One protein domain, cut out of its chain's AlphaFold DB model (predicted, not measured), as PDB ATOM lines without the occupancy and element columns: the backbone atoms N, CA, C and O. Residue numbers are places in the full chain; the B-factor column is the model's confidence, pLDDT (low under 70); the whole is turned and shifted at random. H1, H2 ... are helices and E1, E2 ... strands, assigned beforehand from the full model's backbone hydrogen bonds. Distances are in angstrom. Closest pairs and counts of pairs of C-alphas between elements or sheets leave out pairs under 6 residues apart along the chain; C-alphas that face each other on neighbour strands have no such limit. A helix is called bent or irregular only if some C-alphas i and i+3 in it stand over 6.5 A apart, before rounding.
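Overview. This is residues 2 to 157 of the 240 residues of the protein "SWIM-type domain-containing protein" of Rhizophagus irregularis (UniProt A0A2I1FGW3). A strongly twisted sheet of four strands has H5 packed on one face, with H1 crossing H5, and H3 over the opposite face. The unnamed stretch of residues 104 to 153, its C-alphas 7 to 27 A from the mean of all C-alphas, runs from near the body out into wide loops, with a short antiparallel pairing of residues 111 to 112 with residues 132 to 133. The printed part has 156 residues with six named helices and four named strands, in the order H1 E1 H2 H3 E2 E3 E4 H4 H5 H6; the sheet runs E1 E2 E3 E4, antiparallel. The class is mixed, helices and strands, with under half of the residues in named elements. The whole is compact, with a radius of gyration of the C-alphas of 15.8 A, yet only just elongated, spanning 47 by 31 by 30 A.

Along the chain. Begin with E2, residues 56 to 64: find C-alpha 56 at (479.718, 432.399, 854.868) and follow it 23.9 A to C-alpha 64. E3, residues 70 to 77, covers 20.3 A; E4 is residues 82 to 84, and E1, residues 12 to 16, covers 13.3 A. H1, residues 2 to 9, starts at C-alpha 2 at (478.099, 407.440, 853.918) and is 10.4 A long. H3 is residues 44 to 51, 10.6 A, and H5 residues 97 to 103, 9.9 A. H2 is residues 19 to 24 and irregular, with C-alphas 20 and 23 7.4 A apart. H4 is residues 88 to 92; H6, residues 154 to 157, ends at C-alpha 157 at (488.568, 423.478, 864.963).

Arrangement. E2, E3 and E4 form a meander, each strand the antiparallel neighbour of the one before, in two hairpins. Look for N 60 and O 74 at 2.8 A between E2 and E3, and N 75 and O 83 at 2.8 A between E3 and E4. Edge strand E1 is antiparallel to E2, with N 13 and O 63 2.9 A apart. H5 is on the sheet; its closest C-alpha pair with E1 is Ala 14 and Gln 101, 6.2 A. H3 is on the opposite face, over E3 at a height over the sheet of 9.2 A, along the strands at 16 degrees on the local plane. H1 touches H5, about perpendicular at 81 degrees, the C-alphas of Glu 5 and Arg 97 being closest at 4.3 A. H2 only grazes the sheet with residues 19 to 22; H4 and H6 are only just not on it, each with 4 pairs of C-alphas within 10 A. Every O i to N i+4 pair is within hydrogen-bond range in H1, H3, H4 and H5; H2 has 0 of 2, and 0 of 3 O i to N i+3 pairs, while H6 is too short for an i+4 pair.

Size, cuts and confidence. The C-alphas farthest apart, those of Ile 24 and Glu 124, are 50.1 A apart. The printed part has no cut. The links H2 to H3, 19 residues, and H5 to H6, 50 residues, are long. Mean pLDDT of the printed part is 75.0; look for values under 70 at residues 20 to 37, 122 to 132, 135 to 136 and 138 to 157.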
ATOM      1  N   HIS A   2     477.796 406.401 854.933       76.69
ATOM      2  CA  HIS A   2     478.099 407.440 853.918       76.69
ATOM      3  C   HIS A   2     477.584 407.100 852.506       76.69
ATOM      4  O   HIS A   2     477.036 407.963 851.844       76.69
ATOM      5  N   GLN A   3     477.690 405.840 852.071       81.56
ATOM      6  CA  GLN A   3     477.092 405.362 850.813       81.56
ATOM      7  C   GLN A   3     475.569 405.503 850.820       81.56
ATOM      8  O   GLN A   3     475.000 405.857 849.799       81.56
ATOM      9  N   ASP A   4     474.917 405.264 851.957       87.56
ATOM     10  CA  ASP A   4     473.468 405.438 852.073       87.56
ATOM     11  C   ASP A   4     473.112 406.924 851.998       87.56
ATOM     12  O   ASP A   4     472.210 407.289 851.260       87.56
ATOM     13  N   GLU A   5     473.868 407.796 852.671       90.44
ATOM     14  CA  GLU A   5     473.703 409.251 852.572       90.44
ATOM     15  C   GLU A   5     473.910 409.755 851.132       90.44
ATOM     16  O   GLU A   5     473.112 410.551 850.646       90.44
ATOM     17  N   MET A   6     474.925 409.258 850.419       89.44
ATOM     18  CA  MET A   6     475.148 409.574 849.001       89.44
ATOM     19  C   MET A   6     474.011 409.051 848.114       89.44
ATOM     20  O   MET A   6     473.505 409.772 847.266       89.44
ATOM     21  N   ASN A   7     473.564 407.809 848.319       89.31
ATOM     22  CA  ASN A   7     472.464 407.233 847.545       89.31
ATOM     23  C   ASN A   7     471.149 407.976 847.788       89.31
ATOM     24  O   ASN A   7     470.355 408.124 846.868       89.31
ATOM     25  N   GLN A   8     470.912 408.444 849.014       91.06
ATOM     26  CA  GLN A   8     469.709 409.192 849.361       91.06
ATOM     27  C   GLN A   8     469.767 410.651 848.888       91.06
ATOM     28  O   GLN A   8     468.718 411.275 848.735       91.06
ATOM     29  N   SER A   9     470.954 411.212 848.617       92.25
ATOM     30  CA  SER A   9     471.089 412.621 848.223       92.25
ATOM     31  C   SER A   9     470.366 412.943 846.915       92.25
ATOM     32  O   SER A   9     469.840 414.042 846.766       92.25
ATOM     33  N   VAL A  10     470.272 411.972 846.001       91.38
ATOM     34  CA  VAL A  10     469.635 412.141 844.683       91.38
ATOM     35  C   VAL A  10     468.129 412.410 844.757       91.38
ATOM     36  O   VAL A  10     467.544 412.856 843.774       91.38
ATOM     37  N   TYR A  11     467.492 412.159 845.907       91.44
ATOM     38  CA  TYR A  11     466.084 412.493 846.139       91.44
ATOM     39  C   TYR A  11     465.862 413.953 846.539       91.44
ATOM     40  O   TYR A  11     464.714 414.373 846.686       91.44
ATOM     41  N   TYR A  12     466.928 414.729 846.723       93.25
ATOM     42  CA  TYR A  12     466.845 416.130 847.113       93.25
ATOM     43  C   TYR A  12     467.203 417.041 845.945       93.25
ATOM     44  O   TYR A  12     467.889 416.654 845.002       93.25
ATOM     45  N   ILE A  13     466.766 418.290 846.032       92.88
ATOM     46  CA  ILE A  13     467.159 419.363 845.124       92.88
ATOM     47  C   ILE A  13     467.820 420.453 845.959       92.88
ATOM     48  O   ILE A  13     467.318 420.812 847.023       92.88
ATOM     49  N   ALA A  14     468.957 420.952 845.478       94.31
ATOM     50  CA  ALA A  14     469.677 422.059 846.084       94.31
ATOM     51  C   ALA A  14     469.510 423.316 845.229       94.31
ATOM     52  O   ALA A  14     469.817 423.297 844.036       94.31
ATOM     53  N   ASN A  15     469.050 424.401 845.848       93.00
ATOM     54  CA  ASN A  15     468.912 425.708 845.210       93.00
ATOM     55  C   ASN A  15     469.733 426.742 845.979       93.00
ATOM     56  O   ASN A  15     469.621 426.838 847.206       93.00
ATOM     57  N   LEU A  16     470.550 427.506 845.253       93.62
ATOM     58  CA  LEU A  16     471.355 428.577 845.830       93.62
ATOM     59  C   LEU A  16     470.421 429.658 846.381       93.62
ATOM     60  O   LEU A  16     469.509 430.107 845.686       93.62
ATOM     61  N   VAL A  17     470.636 430.039 847.636       91.25
ATOM     62  CA  VAL A  17     469.884 431.100 848.304       91.25
ATOM     63  C   VAL A  17     470.594 432.416 848.054       91.25
ATOM     64  O   VAL A  17     471.799 432.532 848.277       91.25
ATOM     65  N   ASP A  18     469.832 433.410 847.614       84.00
ATOM     66  CA  ASP A  18     470.329 434.771 847.508       84.00
ATOM     67  C   ASP A  18     470.482 435.377 848.910       84.00
ATOM     68  O   ASP A  18     469.512 435.471 849.668       84.00
ATOM     69  N   LEU A  19     471.708 435.770 849.261       70.25
ATOM     70  CA  LEU A  19     472.051 436.308 850.579       70.25
ATOM     71  C   LEU A  19     471.276 437.598 850.900       70.25
ATOM     72  O   LEU A  19     470.981 437.848 852.068       70.25
ATOM     73  N   GLU A  20     470.897 438.376 849.881       67.44
ATOM     74  CA  GLU A  20     470.121 439.616 850.029       67.44
ATOM     75  C   GLU A  20     468.656 439.350 850.431       67.44
ATOM     76  O   GLU A  20     467.975 440.237 850.939       67.44
ATOM     77  N   SER A  21     468.169 438.113 850.268       63.50
ATOM     78  CA  SER A  21     466.776 437.722 850.541       63.50
ATOM     79  C   SER A  21     466.541 437.100 851.928       63.50
ATOM     80  O   SER A  21     465.408 436.771 852.283       63.50
ATOM     81  N   ILE A  22     467.598 436.944 852.735       63.56
ATOM     82  CA  ILE A  22     467.576 436.177 853.996       63.56
ATOM     83  C   ILE A  22     466.779 436.860 855.114       63.56
ATOM     84  O   ILE A  22     466.306 436.174 856.021       63.56
ATOM     85  N   GLU A  23     466.559 438.177 855.038       54.09
ATOM     86  CA  GLU A  23     465.816 438.949 856.049       54.09
ATOM     87  C   GLU A  23     464.356 438.485 856.253       54.09
ATOM     88  O   GLU A  23     463.701 438.934 857.190       54.09
ATOM     89  N   ILE A  24     463.844 437.562 855.425       50.56
ATOM     90  CA  ILE A  24     462.434 437.135 855.410       50.56
ATOM     91  C   ILE A  24     462.211 435.733 856.023       50.56
ATOM     92  O   ILE A  24     461.071 435.308 856.203       50.56
ATOM     93  N   LEU A  25     463.261 434.993 856.394       53.62
ATOM     94  CA  LEU A  25     463.103 433.629 856.920       53.62
ATOM     95  C   LEU A  25     462.916 433.629 858.445       53.62
ATOM     96  O   LEU A  25     463.834 433.322 859.208       53.62
ATOM     97  N   ASP A  26     461.705 433.977 858.888       43.31
ATOM     98  CA  ASP A  26     461.235 433.626 860.231       43.31
ATOM     99  C   ASP A  26     460.974 432.114 860.266       43.31
ATOM    100  O   ASP A  26     460.004 431.609 859.702       43.31
ATOM    101  N   GLU A  27     461.881 431.378 860.902       57.94
ATOM    102  CA  GLU A  27     461.723 429.947 861.142       57.94
ATOM    103  C   GLU A  27     461.353 429.703 862.601       57.94
ATOM    104  O   GLU A  27     462.022 430.192 863.518       57.94
ATOM    105  N   GLU A  28     460.279 428.934 862.790       52.97
ATOM    106  CA  GLU A  28     459.822 428.439 864.084       52.97
ATOM    107  C   GLU A  28     460.972 427.770 864.848       52.97
ATOM    108  O   GLU A  28     461.846 427.114 864.273       52.97
ATOM    109  N   ASN A  29     460.963 427.943 866.171       47.53
ATOM    110  CA  ASN A  29     461.903 427.277 867.060       47.53
ATOM    111  C   ASN A  29     461.875 425.769 866.786       47.53
ATOM    112  O   ASN A  29     460.815 425.151 866.850       47.53
ATOM    113  N   VAL A  30     463.040 425.176 866.499       52.16
ATOM    114  CA  VAL A  30     463.178 423.719 866.410       52.16
ATOM    115  C   VAL A  30     462.886 423.157 867.796       52.16
ATOM    116  O   VAL A  30     463.736 423.217 868.686       52.16
ATOM    117  N   THR A  31     461.665 422.664 867.992       44.75
ATOM    118  CA  THR A  31     461.264 421.960 869.205       44.75
ATOM    119  C   THR A  31     462.110 420.704 869.344       44.75
ATOM    120  O   THR A  31     462.426 420.024 868.362       44.75
ATOM    121  N   LEU A  32     462.528 420.427 870.576       50.28
ATOM    122  CA  LEU A  32     463.225 419.197 870.906       50.28
ATOM    123  C   LEU A  32     462.349 417.997 870.521       50.28
ATOM    124  O   LEU A  32     461.129 418.046 870.652       50.28
ATOM    125  N   LEU A  33     463.033 416.919 870.128       51.81
ATOM    126  CA  LEU A  33     462.527 415.555 869.955       51.81
ATOM    127  C   LEU A  33     461.922 415.231 868.584       51.81
ATOM    128  O   LEU A  33     460.720 415.256 868.368       51.81
ATOM    129  N   HIS A  34     462.799 414.815 867.672       45.97
ATOM    130  CA  HIS A  34     462.732 413.474 867.089       45.97
ATOM    131  C   HIS A  34     464.093 413.151 866.467       45.97
ATOM    132  O   HIS A  34     464.625 413.925 865.666       45.97
ATOM    133  N   ASP A  35     464.654 411.998 866.827       52.69
ATOM    134  CA  ASP A  35     465.951 411.506 866.346       52.69
ATOM    135  C   ASP A  35     465.864 410.935 864.915       52.69
ATOM    136  O   ASP A  35     466.563 409.996 864.535       52.69
ATOM    137  N   ASP A  36     464.980 411.507 864.090       64.69
ATOM    138  CA  ASP A  36     464.977 411.233 862.661       64.69
ATOM    139  C   ASP A  36     466.183 411.943 862.033       64.69
ATOM    140  O   ASP A  36     466.409 413.150 862.192       64.69
ATOM    141  N   ILE A  37     466.975 411.159 861.305       63.12
ATOM    142  CA  ILE A  37     468.162 411.593 860.566       63.12
ATOM    143  C   ILE A  37     467.816 412.747 859.611       63.12
ATOM    144  O   ILE A  37     468.670 413.595 859.343       63.12
ATOM    145  N   ASP A  38     466.571 412.801 859.131       75.12
ATOM    146  CA  ASP A  38     466.105 413.776 858.148       75.12
ATOM    147  C   ASP A  38     465.268 414.925 858.745       75.12
ATOM    148  O   ASP A  38     464.610 415.654 858.006       75.12
ATOM    149  N   THR A  39     465.278 415.115 860.067       82.56
ATOM    150  CA  THR A  39     464.631 416.273 860.712       82.56
ATOM    151  C   THR A  39     465.649 417.393 860.948       82.56
ATOM    152  O   THR A  39     466.751 417.119 861.442       82.56
ATOM    153  N   PRO A  40     465.335 418.661 860.608       84.94
ATOM    154  CA  PRO A  40     466.189 419.799 860.934       84.94
ATOM    155  C   PRO A  40     466.431 419.886 862.436       84.94
ATOM    156  O   PRO A  40     465.515 419.830 863.244       84.94
ATOM    157  N   GLN A  41     467.694 420.020 862.804       83.88
ATOM    158  CA  GLN A  41     468.162 420.041 864.181       83.88
ATOM    159  C   GLN A  41     468.491 421.459 864.665       83.88
ATOM    160  O   GLN A  41     468.754 421.639 865.854       83.88
ATOM    161  N   THR A  42     468.495 422.442 863.766       83.56
ATOM    162  CA  THR A  42     468.693 423.872 864.030       83.56
ATOM    163  C   THR A  42     468.083 424.687 862.882       83.56
ATOM    164  O   THR A  42     467.901 424.150 861.786       83.56
ATOM    165  N   THR A  43     467.763 425.958 863.124       87.00
ATOM    166  CA  THR A  43     467.262 426.877 862.085       87.00
ATOM    167  C   THR A  43     468.405 427.537 861.318       87.00
ATOM    168  O   THR A  43     469.537 427.622 861.809       87.00
ATOM    169  N   LEU A  44     468.110 428.087 860.135       87.62
ATOM    170  CA  LEU A  44     469.105 428.853 859.376       87.62
ATOM    171  C   LEU A  44     469.649 430.041 860.191       87.62
ATOM    172  O   LEU A  44     470.857 430.273 860.230       87.62
ATOM    173  N   LYS A  45     468.769 430.751 860.907       85.56
ATOM    174  CA  LYS A  45     469.126 431.900 861.756       85.56
ATOM    175  C   LYS A  45     470.133 431.529 862.847       85.56
ATOM    176  O   LYS A  45     471.095 432.261 863.079       85.56
ATOM    177  N   GLN A  46     469.935 430.384 863.502       82.62
ATOM    178  CA  GLN A  46     470.865 429.869 864.511       82.62
ATOM    179  C   GLN A  46     472.220 429.503 863.893       82.62
ATOM    180  O   GLN A  46     473.257 429.855 864.455       82.62
ATOM    181  N   MET A  47     472.223 428.860 862.721       87.81
ATOM    182  CA  MET A  47     473.459 428.524 862.009       87.81
ATOM    183  C   MET A  47     474.241 429.777 861.602       87.81
ATOM    184  O   MET A  47     475.441 429.830 861.850       87.81
ATOM    185  N   ILE A  48     473.575 430.798 861.041       86.81
ATOM    186  CA  ILE A  48     474.207 432.071 860.652       86.81
ATOM    187  C   ILE A  48     474.808 432.773 861.872       86.81
ATOM    188  O   ILE A  48     475.946 433.235 861.809       86.81
ATOM    189  N   LYS A  49     474.081 432.820 862.997       84.12
ATOM    190  CA  LYS A  49     474.597 433.394 864.249       84.12
ATOM    191  C   LYS A  49     475.850 432.658 864.736       84.12
ATOM    192  O   LYS A  49     476.777 433.302 865.208       84.12
ATOM    193  N   PHE A  50     475.871 431.332 864.619       81.56
ATOM    194  CA  PHE A  50     476.975 430.495 865.084       81.56
ATOM    195  C   PHE A  50     478.234 430.613 864.220       81.56
ATOM    196  O   PHE A  50     479.332 430.735 864.754       81.56
ATOM    197  N   VAL A  51     478.091 430.580 862.891       82.62
ATOM    198  CA  VAL A  51     479.249 430.670 861.984       82.62
ATOM    199  C   VAL A  51     479.699 432.103 861.730       82.62
ATOM    200  O   VAL A  51     480.834 432.301 861.317       82.62
ATOM    201  N   GLU A  52     478.840 433.082 862.018       82.75
ATOM    202  CA  GLU A  52     478.979 434.503 861.699       82.75
ATOM    203  C   GLU A  52     478.930 434.790 860.191       82.75
ATOM    204  O   GLU A  52     479.575 434.129 859.377       82.75
ATOM    205  N   PHE A  53     478.155 435.808 859.809       83.94
ATOM    206  CA  PHE A  53     477.814 436.083 858.410       83.94
ATOM    207  C   PHE A  53     479.045 436.275 857.508       83.94
ATOM    208  O   PHE A  53     479.070 435.786 856.384       83.94
ATOM    209  N   GLN A  54     480.106 436.911 858.012       84.62
ATOM    210  CA  GLN A  54     481.344 437.153 857.261       84.62
ATOM    211  C   GLN A  54     482.114 435.878 856.885       84.62
ATOM    212  O   GLN A  54     482.939 435.907 855.974       84.62
ATOM    213  N   ASN A  55     481.859 434.759 857.572       85.56
ATOM    214  CA  ASN A  55     482.517 433.483 857.295       85.56
ATOM    215  C   ASN A  55     481.731 432.626 856.291       85.56
ATOM    216  O   ASN A  55     482.179 431.530 855.942       85.56
ATOM    217  N   ILE A  56     480.576 433.102 855.820       88.75
ATOM    218  CA  ILE A  56     479.718 432.399 854.868       88.75
ATOM    219  C   ILE A  56     480.211 432.649 853.440       88.75
ATOM    220  O   ILE A  56     480.511 433.776 853.048       88.75
ATOM    221  N   LYS A  57     480.298 431.572 852.658       91.06
ATOM    222  CA  LYS A  57     480.624 431.588 851.229       91.06
ATOM    223  C   LYS A  57     479.376 431.404 850.370       91.06
ATOM    224  O   LYS A  57     479.162 432.167 849.440       91.06
ATOM    225  N   GLU A  58     478.552 430.409 850.691       93.94
ATOM    226  CA  GLU A  58     477.280 430.141 850.009       93.94
ATOM    227  C   GLU A  58     476.254 429.598 851.007       93.94
ATOM    228  O   GLU A  58     476.617 428.920 851.973       93.94
ATOM    229  N   ILE A  59     474.972 429.837 850.741       94.44
ATOM    230  CA  ILE A  59     473.860 429.206 851.456       94.44
ATOM    231  C   ILE A  59     472.981 428.496 850.438       94.44
ATOM    232  O   ILE A  59     472.637 429.047 849.397       94.44
ATOM    233  N   TRP A  60     472.607 427.264 850.751       95.38
ATOM    234  CA  TRP A  60     471.810 426.408 849.890       95.38
ATOM    235  C   TRP A  60     470.562 425.952 850.625       95.38
ATOM    236  O   TRP A  60     470.647 425.443 851.744       95.38
ATOM    237  N   SER A  61     469.414 426.105 849.973       93.81
ATOM    238  CA  SER A  61     468.143 425.538 850.410       93.81
ATOM    239  C   SER A  61     467.966 424.159 849.789       93.81
ATOM    240  O   SER A  61     468.286 423.939 848.618       93.81
ATOM    241  N   ILE A  62     467.476 423.221 850.590       93.56
ATOM    242  CA  ILE A  62     467.352 421.816 850.222       93.56
ATOM    243  C   ILE A  62     465.892 421.407 850.338       93.56
ATOM    244  O   ILE A  62     465.318 421.457 851.428       93.56
ATOM    245  N   SER A  63     465.301 420.963 849.234       91.56
ATOM    246  CA  SER A  63     463.943 420.418 849.191       91.56
ATOM    247  C   SER A  63     463.952 418.948 848.769       91.56
ATOM    248  O   SER A  63     464.927 418.451 848.209       91.56
ATOM    249  N   VAL A  64     462.878 418.222 849.088       89.69
ATOM    250  CA  VAL A  64     462.704 416.816 848.686       89.69
ATOM    251  C   VAL A  64     461.980 416.771 847.345       89.69
ATOM    252  O   VAL A  64     460.849 417.253 847.244       89.69
ATOM    253  N   GLY A  65     462.601 416.167 846.333       82.00
ATOM    254  CA  GLY A  65     462.060 416.068 844.979       82.00
ATOM    255  C   GLY A  65     461.539 417.415 844.473       82.00
ATOM    256  O   GLY A  65     462.191 418.441 844.624       82.00
ATOM    257  N   ASN A  66     460.318 417.427 843.939       72.00
ATOM    258  CA  ASN A  66     459.687 418.636 843.395       72.00
ATOM    259  C   ASN A  66     458.950 419.484 844.451       72.00
ATOM    260  O   ASN A  66     458.100 420.303 844.100       72.00
ATOM    261  N   SER A  67     459.212 419.271 845.741       81.19
ATOM    262  CA  SER A  67     458.606 420.075 846.800       81.19
ATOM    263  C   SER A  67     459.125 421.513 846.753       81.19
ATOM    264  O   SER A  67     460.333 421.742 846.685       81.19
ATOM    265  N   SER A  68     458.218 422.483 846.869       73.12
ATOM    266  CA  SER A  68     458.568 423.889 847.113       73.12
ATOM    267  C   SER A  68     458.909 424.165 848.579       73.12
ATOM    268  O   SER A  68     459.457 425.217 848.896       73.12
ATOM    269  N   LYS A  69     458.598 423.231 849.489       82.94
ATOM    270  CA  LYS A  69     458.925 423.363 850.908       82.94
ATOM    271  C   LYS A  69     460.408 423.075 851.117       82.94
ATOM    272  O   LYS A  69     460.856 421.943 850.900       82.94
ATOM    273  N   VAL A  70     461.136 424.088 851.580       79.19
ATOM    274  CA  VAL A  70     462.507 423.915 852.057       79.19
ATOM    275  C   VAL A  70     462.476 423.023 853.289       79.19
ATOM    276  O   VAL A  70     461.705 423.240 854.223       79.19
ATOM    277  N   LYS A  71     463.296 421.977 853.249       84.62
ATOM    278  CA  LYS A  71     463.450 421.021 854.336       84.62
ATOM    279  C   LYS A  71     464.712 421.308 855.138       84.62
ATOM    280  O   LYS A  71     464.652 421.301 856.355       84.62
ATOM    281  N   HIS A  72     465.833 421.589 854.476       92.12
ATOM    282  CA  HIS A  72     467.105 421.868 855.144       92.12
ATOM    283  C   HIS A  72     467.839 423.046 854.521       92.12
ATOM    284  O   HIS A  72     467.589 423.405 853.373       92.12
ATOM    285  N   TYR A  73     468.807 423.574 855.268       93.81
ATOM    286  CA  TYR A  73     469.810 424.489 854.744       93.81
ATOM    287  C   TYR A  73     471.205 423.911 854.920       93.81
ATOM    288  O   TYR A  73     471.494 423.199 855.890       93.81
ATOM    289  N   VAL A  74     472.075 424.236 853.973       94.69
ATOM    290  CA  VAL A  74     473.504 423.935 854.013       94.69
ATOM    291  C   VAL A  74     474.257 425.238 853.791       94.69
ATOM    292  O   VAL A  74     474.043 425.918 852.792       94.69
ATOM    293  N   ILE A  75     475.144 425.580 854.721       93.44
ATOM    294  CA  ILE A  75     476.033 426.736 854.618       93.44
ATOM    295  C   ILE A  75     477.426 426.222 854.263       93.44
ATOM    296  O   ILE A  75     477.968 425.373 854.976       93.44
ATOM    297  N   LEU A  76     477.999 426.748 853.183       92.19
ATOM    298  CA  LEU A  76     479.413 426.594 852.852       92.19
ATOM    299  C   LEU A  76     480.188 427.775 853.428       92.19
ATOM    300  O   LEU A  76     479.750 428.921 853.319       92.19
ATOM    301  N   LEU A  77     481.336 427.497 854.033       89.06
ATOM    302  CA  LEU A  77     482.156 428.486 854.725       89.06
ATOM    303  C   LEU A  77     483.370 428.896 853.883       89.06
ATOM    304  O   LEU A  77     483.839 428.141 853.030       89.06
ATOM    305  N   GLN A  78     483.913 430.081 854.158       84.50
ATOM    306  CA  GLN A  78     485.105 430.613 853.481       84.50
ATOM    307  C   GLN A  78     486.345 429.725 853.675       84.50
ATOM    308  O   GLN A  78     487.194 429.642 852.796       84.50
ATOM    309  N   ASN A  79     486.426 428.996 854.793       79.44
ATOM    310  CA  ASN A  79     487.495 428.034 855.084       79.44
ATOM    311  C   ASN A  79     487.260 426.637 854.468       79.44
ATOM    312  O   ASN A  79     487.834 425.655 854.939       79.44
ATOM    313  N   ASN A  80     486.380 426.530 853.465       80.12
ATOM    314  CA  ASN A  80     485.922 425.287 852.826       80.12
ATOM    315  C   ASN A  80     485.127 424.332 853.738       80.12
ATOM    316  O   ASN A  80     484.737 423.240 853.315       80.12
ATOM    317  N   GLY A  81     484.844 424.748 854.974       83.25
ATOM    318  CA  GLY A  81     483.950 424.064 855.898       83.25
ATOM    319  C   GLY A  81     482.496 424.044 855.424       83.25
ATOM    320  O   GLY A  81     482.105 424.757 854.498       83.25
ATOM    321  N   HIS A  82     481.665 423.251 856.100       90.25
ATOM    322  CA  HIS A  82     480.218 423.326 855.931       90.25
ATOM    323  C   HIS A  82     479.475 423.036 857.232       90.25
ATOM    324  O   HIS A  82     479.970 422.317 858.101       90.25
ATOM    325  N   ILE A  83     478.251 423.545 857.324       89.94
ATOM    326  CA  ILE A  83     477.285 423.165 858.353       89.94
ATOM    327  C   ILE A  83     475.927 422.931 857.689       89.94
ATOM    328  O   ILE A  83     475.502 423.692 856.824       89.94
ATOM    329  N   CYS A  84     475.254 421.850 858.070       92.56
ATOM    330  CA  CYS A  84     473.904 421.537 857.612       92.56
ATOM    331  C   CYS A  84     472.935 421.607 858.789       92.56
ATOM    332  O   CYS A  84     473.297 421.213 859.899       92.56
ATOM    333  N   SER A  85     471.697 422.035 858.540       91.38
ATOM    334  CA  SER A  85     470.668 422.128 859.576       91.38
ATOM    335  C   SER A  85     470.341 420.787 860.237       91.38
ATOM    336  O   SER A  85     469.870 420.787 861.365       91.38
ATOM    337  N   CYS A  86     470.629 419.634 859.616       89.56
ATOM    338  CA  CYS A  86     470.488 418.312 860.253       89.56
ATOM    339  C   CYS A  86     471.583 417.993 861.296       89.56
ATOM    340  O   CYS A  86     471.476 417.017 862.046       89.56
ATOM    341  N   LEU A  87     472.652 418.799 861.343       86.38
ATOM    342  CA  LEU A  87     473.802 418.666 862.240       86.38
ATOM    343  C   LEU A  87     474.484 417.284 862.217       86.38
ATOM    344  O   LEU A  87     475.213 416.958 863.150       86.38
ATOM    345  N   SER A  88     474.303 416.464 861.174       84.81
ATOM    346  CA  SER A  88     474.844 415.091 861.127       84.81
ATOM    347  C   SER A  88     476.367 415.028 861.271       84.81
ATOM    348  O   SER A  88     476.886 414.106 861.901       84.81
ATOM    349  N   ILE A  89     477.090 416.031 860.760       80.88
ATOM    350  CA  ILE A  89     478.547 416.108 860.922       80.88
ATOM    351  C   ILE A  89     478.948 416.311 862.389       80.88
ATOM    352  O   ILE A  89     479.933 415.738 862.840       80.88
ATOM    353  N   LEU A  90     478.143 417.053 863.156       78.00
ATOM    354  CA  LEU A  90     478.379 417.338 864.573       78.00
ATOM    355  C   LEU A  90     477.861 416.217 865.484       78.00
ATOM    356  O   LEU A  90     478.540 415.849 866.439       78.00
ATOM    357  N   ARG A  91     476.687 415.648 865.185       75.75
ATOM    358  CA  ARG A  91     476.066 414.575 865.984       75.75
ATOM    359  C   ARG A  91     476.705 413.211 865.742       75.75
ATOM    360  O   ARG A  91     476.934 412.455 866.681       75.75
ATOM    361  N   CYS A  92     476.982 412.889 864.482       74.88
ATOM    362  CA  CYS A  92     477.346 411.538 864.057       74.88
ATOM    363  C   CYS A  92     478.729 411.463 863.396       74.88
ATOM    364  O   CYS A  92     479.181 410.367 863.064       74.88
ATOM    365  N   GLY A  93     479.414 412.596 863.197       75.94
ATOM    366  CA  GLY A  93     480.723 412.626 862.543       75.94
ATOM    367  C   GLY A  93     480.676 412.235 861.066       75.94
ATOM    368  O   GLY A  93     481.678 411.756 860.538       75.94
ATOM    369  N   ILE A  94     479.516 412.383 860.411       80.81
ATOM    370  CA  ILE A  94     479.322 412.010 859.006       80.81
ATOM    371  C   ILE A  94     478.828 413.164 858.153       80.81
ATOM    372  O   ILE A  94     478.083 414.032 858.604       80.81
ATOM    373  N   VAL A  95     479.191 413.110 856.879       87.69
ATOM    374  CA  VAL A  95     478.634 413.985 855.853       87.69
ATOM    375  C   VAL A  95     477.214 413.516 855.519       87.69
ATOM    376  O   VAL A  95     477.006 412.334 855.240       87.69
ATOM    377  N   CYS A  96     476.235 414.421 855.579       91.12
ATOM    378  CA  CYS A  96     474.829 414.099 855.320       91.12
ATOM    379  C   CYS A  96     474.476 414.117 853.828       91.12
ATOM    380  O   CYS A  96     475.119 414.788 853.017       91.12
ATOM    381  N   ARG A  97     473.367 413.456 853.487       92.81
ATOM    382  CA  ARG A  97     472.738 413.467 852.158       92.81
ATOM    383  C   ARG A  97     472.480 414.873 851.618       92.81
ATOM    384  O   ARG A  97     472.684 415.116 850.435       92.81
ATOM    385  N   HIS A  98     472.102 415.821 852.478       94.38
ATOM    386  CA  HIS A  98     471.841 417.207 852.071       94.38
ATOM    387  C   HIS A  98     473.115 417.889 851.563       94.38
ATOM    388  O   HIS A  98     473.087 418.583 850.550       94.38
ATOM    389  N   TYR A  99     474.249 417.640 852.222       93.88
ATOM    390  CA  TYR A  99     475.546 418.131 851.770       93.88
ATOM    391  C   TYR A  99     476.074 417.373 850.548       93.88
ATOM    392  O   TYR A  99     476.738 417.962 849.705       93.88
ATOM    393  N   PHE A 100     475.779 416.083 850.388       92.25
ATOM    394  CA  PHE A 100     476.114 415.410 849.130       92.25
ATOM    395  C   PHE A 100     475.347 416.008 847.947       92.25
ATOM    396  O   PHE A 100     475.923 416.176 846.875       92.25
ATOM    397  N   GLN A 101     474.101 416.443 848.157       93.94
ATOM    398  CA  GLN A 101     473.361 417.174 847.129       93.94
ATOM    399  C   GLN A 101     473.947 418.572 846.861       93.94
ATOM    400  O   GLN A 101     474.131 418.940 845.704       93.94
ATOM    401  N   VAL A 102     474.354 419.268 847.929       93.88
ATOM    402  CA  VAL A 102     475.464 420.247 847.980       93.88
ATOM    403  C   VAL A 102     476.499 420.170 846.860       93.88
ATOM    404  O   VAL A 102     476.566 420.944 845.906       93.88
ATOM    405  N   MET A 103     477.324 419.137 847.009       91.81
ATOM    406  CA  MET A 103     478.441 418.818 846.133       91.81
ATOM    407  C   MET A 103     478.010 418.534 844.704       91.81
ATOM    408  O   MET A 103     478.760 418.799 843.772       91.81
ATOM    409  N   LEU A 104     476.799 418.021 844.508       90.38
ATOM    410  CA  LEU A 104     476.229 417.850 843.182       90.38
ATOM    411  C   LEU A 104     475.637 419.147 842.614       90.38
ATOM    412  O   LEU A 104     475.099 419.103 841.514       90.38
ATOM    413  N   ALA A 105     475.732 420.296 843.276       91.38
ATOM    414  CA  ALA A 105     475.201 421.566 842.778       91.38
ATOM    415  C   ALA A 105     476.274 422.645 842.561       91.38
ATOM    416  O   ALA A 105     476.096 423.505 841.698       91.38
ATOM    417  N   THR A 106     477.418 422.565 843.248       89.62
ATOM    418  CA  THR A 106     478.480 423.583 843.182       89.62
ATOM    419  C   THR A 106     479.884 422.987 843.239       89.62
ATOM    420  O   THR A 106     480.120 421.974 843.895       89.62
ATOM    421  N   SER A 107     480.838 423.651 842.582       86.56
ATOM    422  CA  SER A 107     482.270 423.339 842.678       86.56
ATOM    423  C   SER A 107     482.909 423.838 843.980       86.56
ATOM    424  O   SER A 107     484.036 423.461 844.293       86.56
ATOM    425  N   ASN A 108     482.199 424.665 844.756       87.06
ATOM    426  CA  ASN A 108     482.685 425.220 846.021       87.06
ATOM    427  C   ASN A 108     482.550 424.260 847.210       87.06
ATOM    428  O   ASN A 108     483.157 424.500 848.254       87.06
ATOM    429  N   ALA A 109     481.769 423.191 847.068       88.25
ATOM    430  CA  ALA A 109     481.589 422.191 848.106       88.25
ATOM    431  C   ALA A 109     482.683 421.118 848.010       88.25
ATOM    432  O   ALA A 109     482.759 420.359 847.043       88.25
ATOM    433  N   MET A 110     483.510 421.051 849.048       82.94
ATOM    434  CA  MET A 110     484.533 420.028 849.227       82.94
ATOM    435  C   MET A 110     484.573 419.552 850.676       82.94
ATOM    436  O   MET A 110     484.248 420.305 851.598       82.94
ATOM    437  N   PHE A 111     485.014 418.316 850.890       77.81
ATOM    438  CA  PHE A 111     485.231 417.787 852.231       77.81
ATOM    439  C   PHE A 111     486.490 416.931 852.305       77.81
ATOM    440  O   PHE A 111     486.918 416.329 851.320       77.81
ATOM    441  N   HIS A 112     487.097 416.867 853.488       75.69
ATOM    442  CA  HIS A 112     488.316 416.093 853.686       75.69
ATOM    443  C   HIS A 112     488.025 414.582 853.639       75.69
ATOM    444  O   HIS A 112     487.141 414.097 854.353       75.69
ATOM    445  N   ILE A 113     488.817 413.808 852.886       75.56
ATOM    446  CA  ILE A 113     488.627 412.352 852.713       75.56
ATOM    447  C   ILE A 113     488.567 411.569 854.035       75.56
ATOM    448  O   ILE A 113     487.907 410.534 854.105       75.56
ATOM    449  N   ARG A 114     489.196 412.076 855.104       72.44
ATOM    450  CA  ARG A 114     489.139 411.497 856.470       72.44
ATOM    451  C   ARG A 114     487.731 411.394 857.059       72.44
ATOM    452  O   ARG A 114     487.557 410.644 858.015       72.44
ATOM    453  N   LEU A 115     486.745 412.115 856.524       75.44
ATOM    454  CA  LEU A 115     485.345 411.922 856.917       75.44
ATOM    455  C   LEU A 115     484.786 410.588 856.389       75.44
ATOM    456  O   LEU A 115     483.869 410.027 856.983       75.44
ATOM    457  N   ILE A 116     485.373 410.022 855.330       74.31
ATOM    458  CA  ILE A 116     485.065 408.667 854.862       74.31
ATOM    459  C   ILE A 116     485.874 407.649 855.685       74.31
ATOM    460  O   ILE A 116     487.089 407.805 855.823       74.31
ATOM    461  N   PRO A 117     485.248 406.571 856.197       71.38
ATOM    462  CA  PRO A 117     485.964 405.501 856.881       71.38
ATOM    463  C   PRO A 117     487.087 404.907 856.023       71.38
ATOM    464  O   PRO A 117     486.858 404.515 854.882       71.38
ATOM    465  N   THR A 118     488.274 404.739 856.609       71.00
ATOM    466  CA  THR A 118     489.479 404.251 855.911       71.00
ATOM    467  C   THR A 118     489.300 402.901 855.217       71.00
ATOM    468  O   THR A 118     489.877 402.666 854.164       71.00
ATOM    469  N   ARG A 119     488.440 402.027 855.758       71.50
ATOM    470  CA  ARG A 119     488.073 400.738 855.143       71.50
ATOM    471  C   ARG A 119     487.432 400.852 853.751       71.50
ATOM    472  O   ARG A 119     487.238 399.831 853.106       71.50
ATOM    473  N   TRP A 120     487.025 402.049 853.325       71.56
ATOM    474  CA  TRP A 120     486.455 402.305 851.995       71.56
ATOM    475  C   TRP A 120     487.485 402.846 851.003       71.56
ATOM    476  O   TRP A 120     487.148 403.136 849.858       71.56
ATOM    477  N   TYR A 121     488.738 403.001 851.420       73.62
ATOM    478  CA  TYR A 121     489.803 403.413 850.522       73.62
ATOM    479  C   TYR A 121     490.264 402.224 849.672       73.62
ATOM    480  O   TYR A 121     490.445 401.114 850.167       73.62
ATOM    481  N   ASN A 122     490.476 402.462 848.375       67.00
ATOM    482  CA  ASN A 122     491.040 401.455 847.480       67.00
ATOM    483  C   ASN A 122     492.550 401.305 847.736       67.00
ATOM    484  O   ASN A 122     493.325 402.175 847.325       67.00
ATOM    485  N   GLY A 123     492.960 400.189 848.347       68.50
ATOM    486  CA  GLY A 123     494.363 399.802 848.563       68.50
ATOM    487  C   GLY A 123     494.993 400.402 849.827       68.50
ATOM    488  O   GLY A 123     494.296 400.727 850.781       68.50
ATOM    489  N   GLU A 124     496.316 400.590 849.826       59.94
ATOM    490  CA  GLU A 124     497.085 401.188 850.939       59.94
ATOM    491  C   GLU A 124     496.981 402.724 851.006       59.94
ATOM    492  O   GLU A 124     497.826 403.397 851.601       59.94
ATOM    493  N   ARG A 125     495.967 403.322 850.369       59.69
ATOM    494  CA  ARG A 125     495.798 404.775 850.409       59.69
ATOM    495  C   ARG A 125     495.503 405.187 851.841       59.69
ATOM    496  O   ARG A 125     494.476 404.814 852.400       59.69
ATOM    497  N   ASN A 126     496.394 405.974 852.427       58.75
ATOM    498  CA  ASN A 126     496.104 406.666 853.666       58.75
ATOM    499  C   ASN A 126     495.376 407.976 853.315       58.75
ATOM    500  O   ASN A 126     495.777 408.710 852.419       58.75
ATOM    501  N   GLY A 127     494.275 408.272 854.002       56.28
ATOM    502  CA  GLY A 127     493.639 409.595 853.926       56.28
ATOM    503  C   GLY A 127     494.422 410.658 854.707       56.28
ATOM    504  O   GLY A 127     493.905 411.744 854.949       56.28
ATOM    505  N   SER A 128     495.620 410.307 855.184       57.47
ATOM    506  CA  SER A 128     496.478 411.117 856.045       57.47
ATOM    507  C   SER A 128     497.243 412.176 855.253       57.47
ATOM    508  O   SER A 128     497.506 413.237 855.801       57.47
ATOM    509  N   ASN A 129     497.546 411.906 853.978       55.84
ATOM    510  CA  ASN A 129     498.347 412.773 853.107       55.84
ATOM    511  C   ASN A 129     497.490 413.659 852.173       55.84
ATOM    512  O   ASN A 129     497.820 413.814 851.006       55.84
ATOM    513  N   GLU A 130     496.401 414.227 852.703       63.03
ATOM    514  CA  GLU A 130     495.593 415.305 852.096       63.03
ATOM    515  C   GLU A 130     494.974 415.042 850.714       63.03
ATOM    516  O   GLU A 130     495.533 415.353 849.667       63.03
ATOM    517  N   LEU A 131     493.718 414.590 850.709       64.38
ATOM    518  CA  LEU A 131     492.847 414.767 849.547       64.38
ATOM    519  C   LEU A 131     491.515 415.347 850.024       64.38
ATOM    520  O   LEU A 131     490.751 414.701 850.748       64.38
ATOM    521  N   PHE A 132     491.243 416.587 849.627       69.12
ATOM    522  CA  PHE A 132     489.878 417.092 849.594       69.12
ATOM    523  C   PHE A 132     489.150 416.423 848.431       69.12
ATOM    524  O   PHE A 132     489.690 416.308 847.331       69.12
ATOM    525  N   ILE A 133     487.933 415.955 848.687       71.25
ATOM    526  CA  ILE A 133     487.072 415.370 847.667       71.25
ATOM    527  C   ILE A 133     486.189 416.476 847.098       71.25
ATOM    528  O   ILE A 133     485.478 417.157 847.841       71.25
ATOM    529  N   PHE A 134     486.220 416.599 845.776       71.44
ATOM    530  CA  PHE A 134     485.340 417.438 844.971       71.44
ATOM    531  C   PHE A 134     484.381 416.544 844.186       71.44
ATOM    532  O   PHE A 134     484.670 415.369 843.958       71.44
ATOM    533  N   ALA A 135     483.247 417.080 843.740       69.44
ATOM    534  CA  ALA A 135     482.407 416.331 842.814       69.44
ATOM    535  C   ALA A 135     483.067 416.262 841.425       69.44
ATOM    536  O   ALA A 135     483.330 417.294 840.804       69.44
ATOM    537  N   ASP A 136     483.269 415.038 840.926       66.69
ATOM    538  CA  ASP A 136     483.970 414.738 839.665       66.69
ATOM    539  C   ASP A 136     483.454 415.538 838.467       66.69
ATOM    540  O   ASP A 136     484.223 415.930 837.593       66.69
ATOM    541  N   LYS A 137     482.155 415.847 838.435       71.38
ATOM    542  CA  LYS A 137     481.545 416.624 837.347       71.38
ATOM    543  C   LYS A 137     482.078 418.058 837.209       71.38
ATOM    544  O   LYS A 137     481.797 418.701 836.202       71.38
ATOM    545  N   TYR A 138     482.814 418.556 838.202       67.19
ATOM    546  CA  TYR A 138     483.471 419.865 838.182       67.19
ATOM    547  C   TYR A 138     484.995 419.778 838.002       67.19
ATOM    548  O   TYR A 138     485.663 420.810 838.001       67.19
ATOM    549  N   MET A 139     485.562 418.580 837.824       62.00
ATOM    550  CA  MET A 139     486.979 418.401 837.503       62.00
ATOM    551  C   MET A 139     487.220 418.755 836.029       62.00
ATOM    552  O   MET A 139     487.137 417.895 835.155       62.00
ATOM    553  N   GLN A 140     487.482 420.031 835.732       54.31
ATOM    554  CA  GLN A 140     487.939 420.449 834.397       54.31
ATOM    555  C   GLN A 140     489.470 420.399 834.274       54.31
ATOM    556  O   GLN A 140     489.977 420.037 833.218       54.31
ATOM    557  N   GLU A 141     490.199 420.644 835.367       53.81
ATOM    558  CA  GLU A 141     491.649 420.461 835.509       53.81
ATOM    559  C   GLU A 141     491.942 420.026 836.958       53.81
ATOM    560  O   GLU A 141     491.149 420.327 837.852       53.81
ATOM    561  N   GLN A 142     493.031 419.282 837.201       50.59
ATOM    562  CA  GLN A 142     493.411 418.856 838.559       50.59
ATOM    563  C   GLN A 142     493.528 420.106 839.450       50.59
ATOM    564  O   GLN A 142     494.375 420.956 839.160       50.59
ATOM    565  N   PRO A 143     492.693 420.265 840.494       50.47
ATOM    566  CA  PRO A 143     492.734 421.460 841.320       50.47
ATOM    567  C   PRO A 143     494.113 421.565 841.972       50.47
ATOM    568  O   PRO A 143     494.595 420.612 842.585       50.47
ATOM    569  N   ILE A 144     494.757 422.726 841.837       45.41
ATOM    570  CA  ILE A 144     495.979 423.038 842.580       45.41
ATOM    571  C   ILE A 144     495.559 423.218 844.039       45.41
ATOM    572  O   ILE A 144     495.161 424.302 844.460       45.41
ATOM    573  N   ILE A 145     495.593 422.130 844.806       52.62
ATOM    574  CA  ILE A 145     495.475 422.179 846.261       52.62
ATOM    575  C   ILE A 145     496.814 422.736 846.756       52.62
ATOM    576  O   ILE A 145     497.815 422.025 846.808       52.62
ATOM    577  N   THR A 146     496.873 424.041 847.021       41.28
ATOM    578  CA  THR A 146     498.043 424.672 847.644       41.28
ATOM    579  C   THR A 146     498.253 424.056 849.024       41.28
ATOM    580  O   THR A 146     497.310 424.019 849.810       41.28
ATOM    581  N   SER A 147     499.465 423.577 849.319       42.31
ATOM    582  CA  SER A 147     499.827 422.794 850.517       42.31
ATOM    583  C   SER A 147     499.768 423.556 851.855       42.31
ATOM    584  O   SER A 147     500.432 423.165 852.811       42.31
ATOM    585  N   ASP A 148     499.004 424.643 851.938       44.59
ATOM    586  CA  ASP A 148     498.813 425.435 853.161       44.59
ATOM    587  C   ASP A 148     497.728 424.841 854.085       44.59
ATOM    588  O   ASP A 148     497.386 425.429 855.108       44.59
ATOM    589  N   TYR A 149     497.186 423.657 853.768       50.84
ATOM    590  CA  TYR A 149     496.162 422.967 854.573       50.84
ATOM    591  C   TYR A 149     496.731 422.120 855.729       50.84
ATOM    592  O   TYR A 149     495.969 421.452 856.434       50.84
ATOM    593  N   HIS A 150     498.045 422.197 855.966       42.91
ATOM    594  CA  HIS A 150     498.791 421.149 856.659       42.91
ATOM    595  C   HIS A 150     498.566 420.987 858.169       42.91
ATOM    596  O   HIS A 150     498.914 419.925 858.682       42.91
ATOM    597  N   ASP A 151     497.944 421.931 858.887       41.34
ATOM    598  CA  ASP A 151     497.971 421.881 860.364       41.34
ATOM    599  C   ASP A 151     496.625 421.868 861.104       41.34
ATOM    600  O   ASP A 151     496.595 421.704 862.324       41.34
ATOM    601  N   ALA A 152     495.481 421.906 860.421       40.00
ATOM    602  CA  ALA A 152     494.202 421.599 861.065       40.00
ATOM    603  C   ALA A 152     493.159 421.245 860.015       40.00
ATOM    604  O   ALA A 152     492.948 422.010 859.086       40.00
ATOM    605  N   VAL A 153     492.435 420.134 860.190       44.53
ATOM    606  CA  VAL A 153     491.183 419.900 859.457       44.53
ATOM    607  C   VAL A 153     490.181 420.945 859.978       44.53
ATOM    608  O   VAL A 153     489.640 420.749 861.072       44.53
ATOM    609  N   PRO A 154     489.915 422.062 859.264       42.28
ATOM    610  CA  PRO A 154     489.244 423.228 859.853       42.28
ATOM    611  C   PRO A 154     487.789 422.930 860.240       42.28
ATOM    612  O   PRO A 154     487.219 423.605 861.091       42.28
ATOM    613  N   TYR A 155     487.213 421.859 859.673       48.00
ATOM    614  CA  TYR A 155     485.848 421.379 859.918       48.00
ATOM    615  C   TYR A 155     485.528 421.103 861.395       48.00
ATOM    616  O   TYR A 155     484.352 421.057 861.746       48.00
ATOM    617  N   LEU A 156     486.534 420.901 862.255       43.66
ATOM    618  CA  LEU A 156     486.332 420.625 863.683       43.66
ATOM    619  C   LEU A 156     486.875 421.719 864.616       43.66
ATOM    620  O   LEU A 156     486.544 421.697 865.800       43.66
ATOM    621  N   CYS A 157     487.693 422.655 864.116       38.38
ATOM    622  CA  CYS A 157     488.568 423.478 864.963       38.38
ATOM    623  C   CYS A 157     488.335 424.999 864.892       38.38
ATOM    624  O   CYS A 157     489.177 425.759 865.353       38.38
TER     625      CYS A 157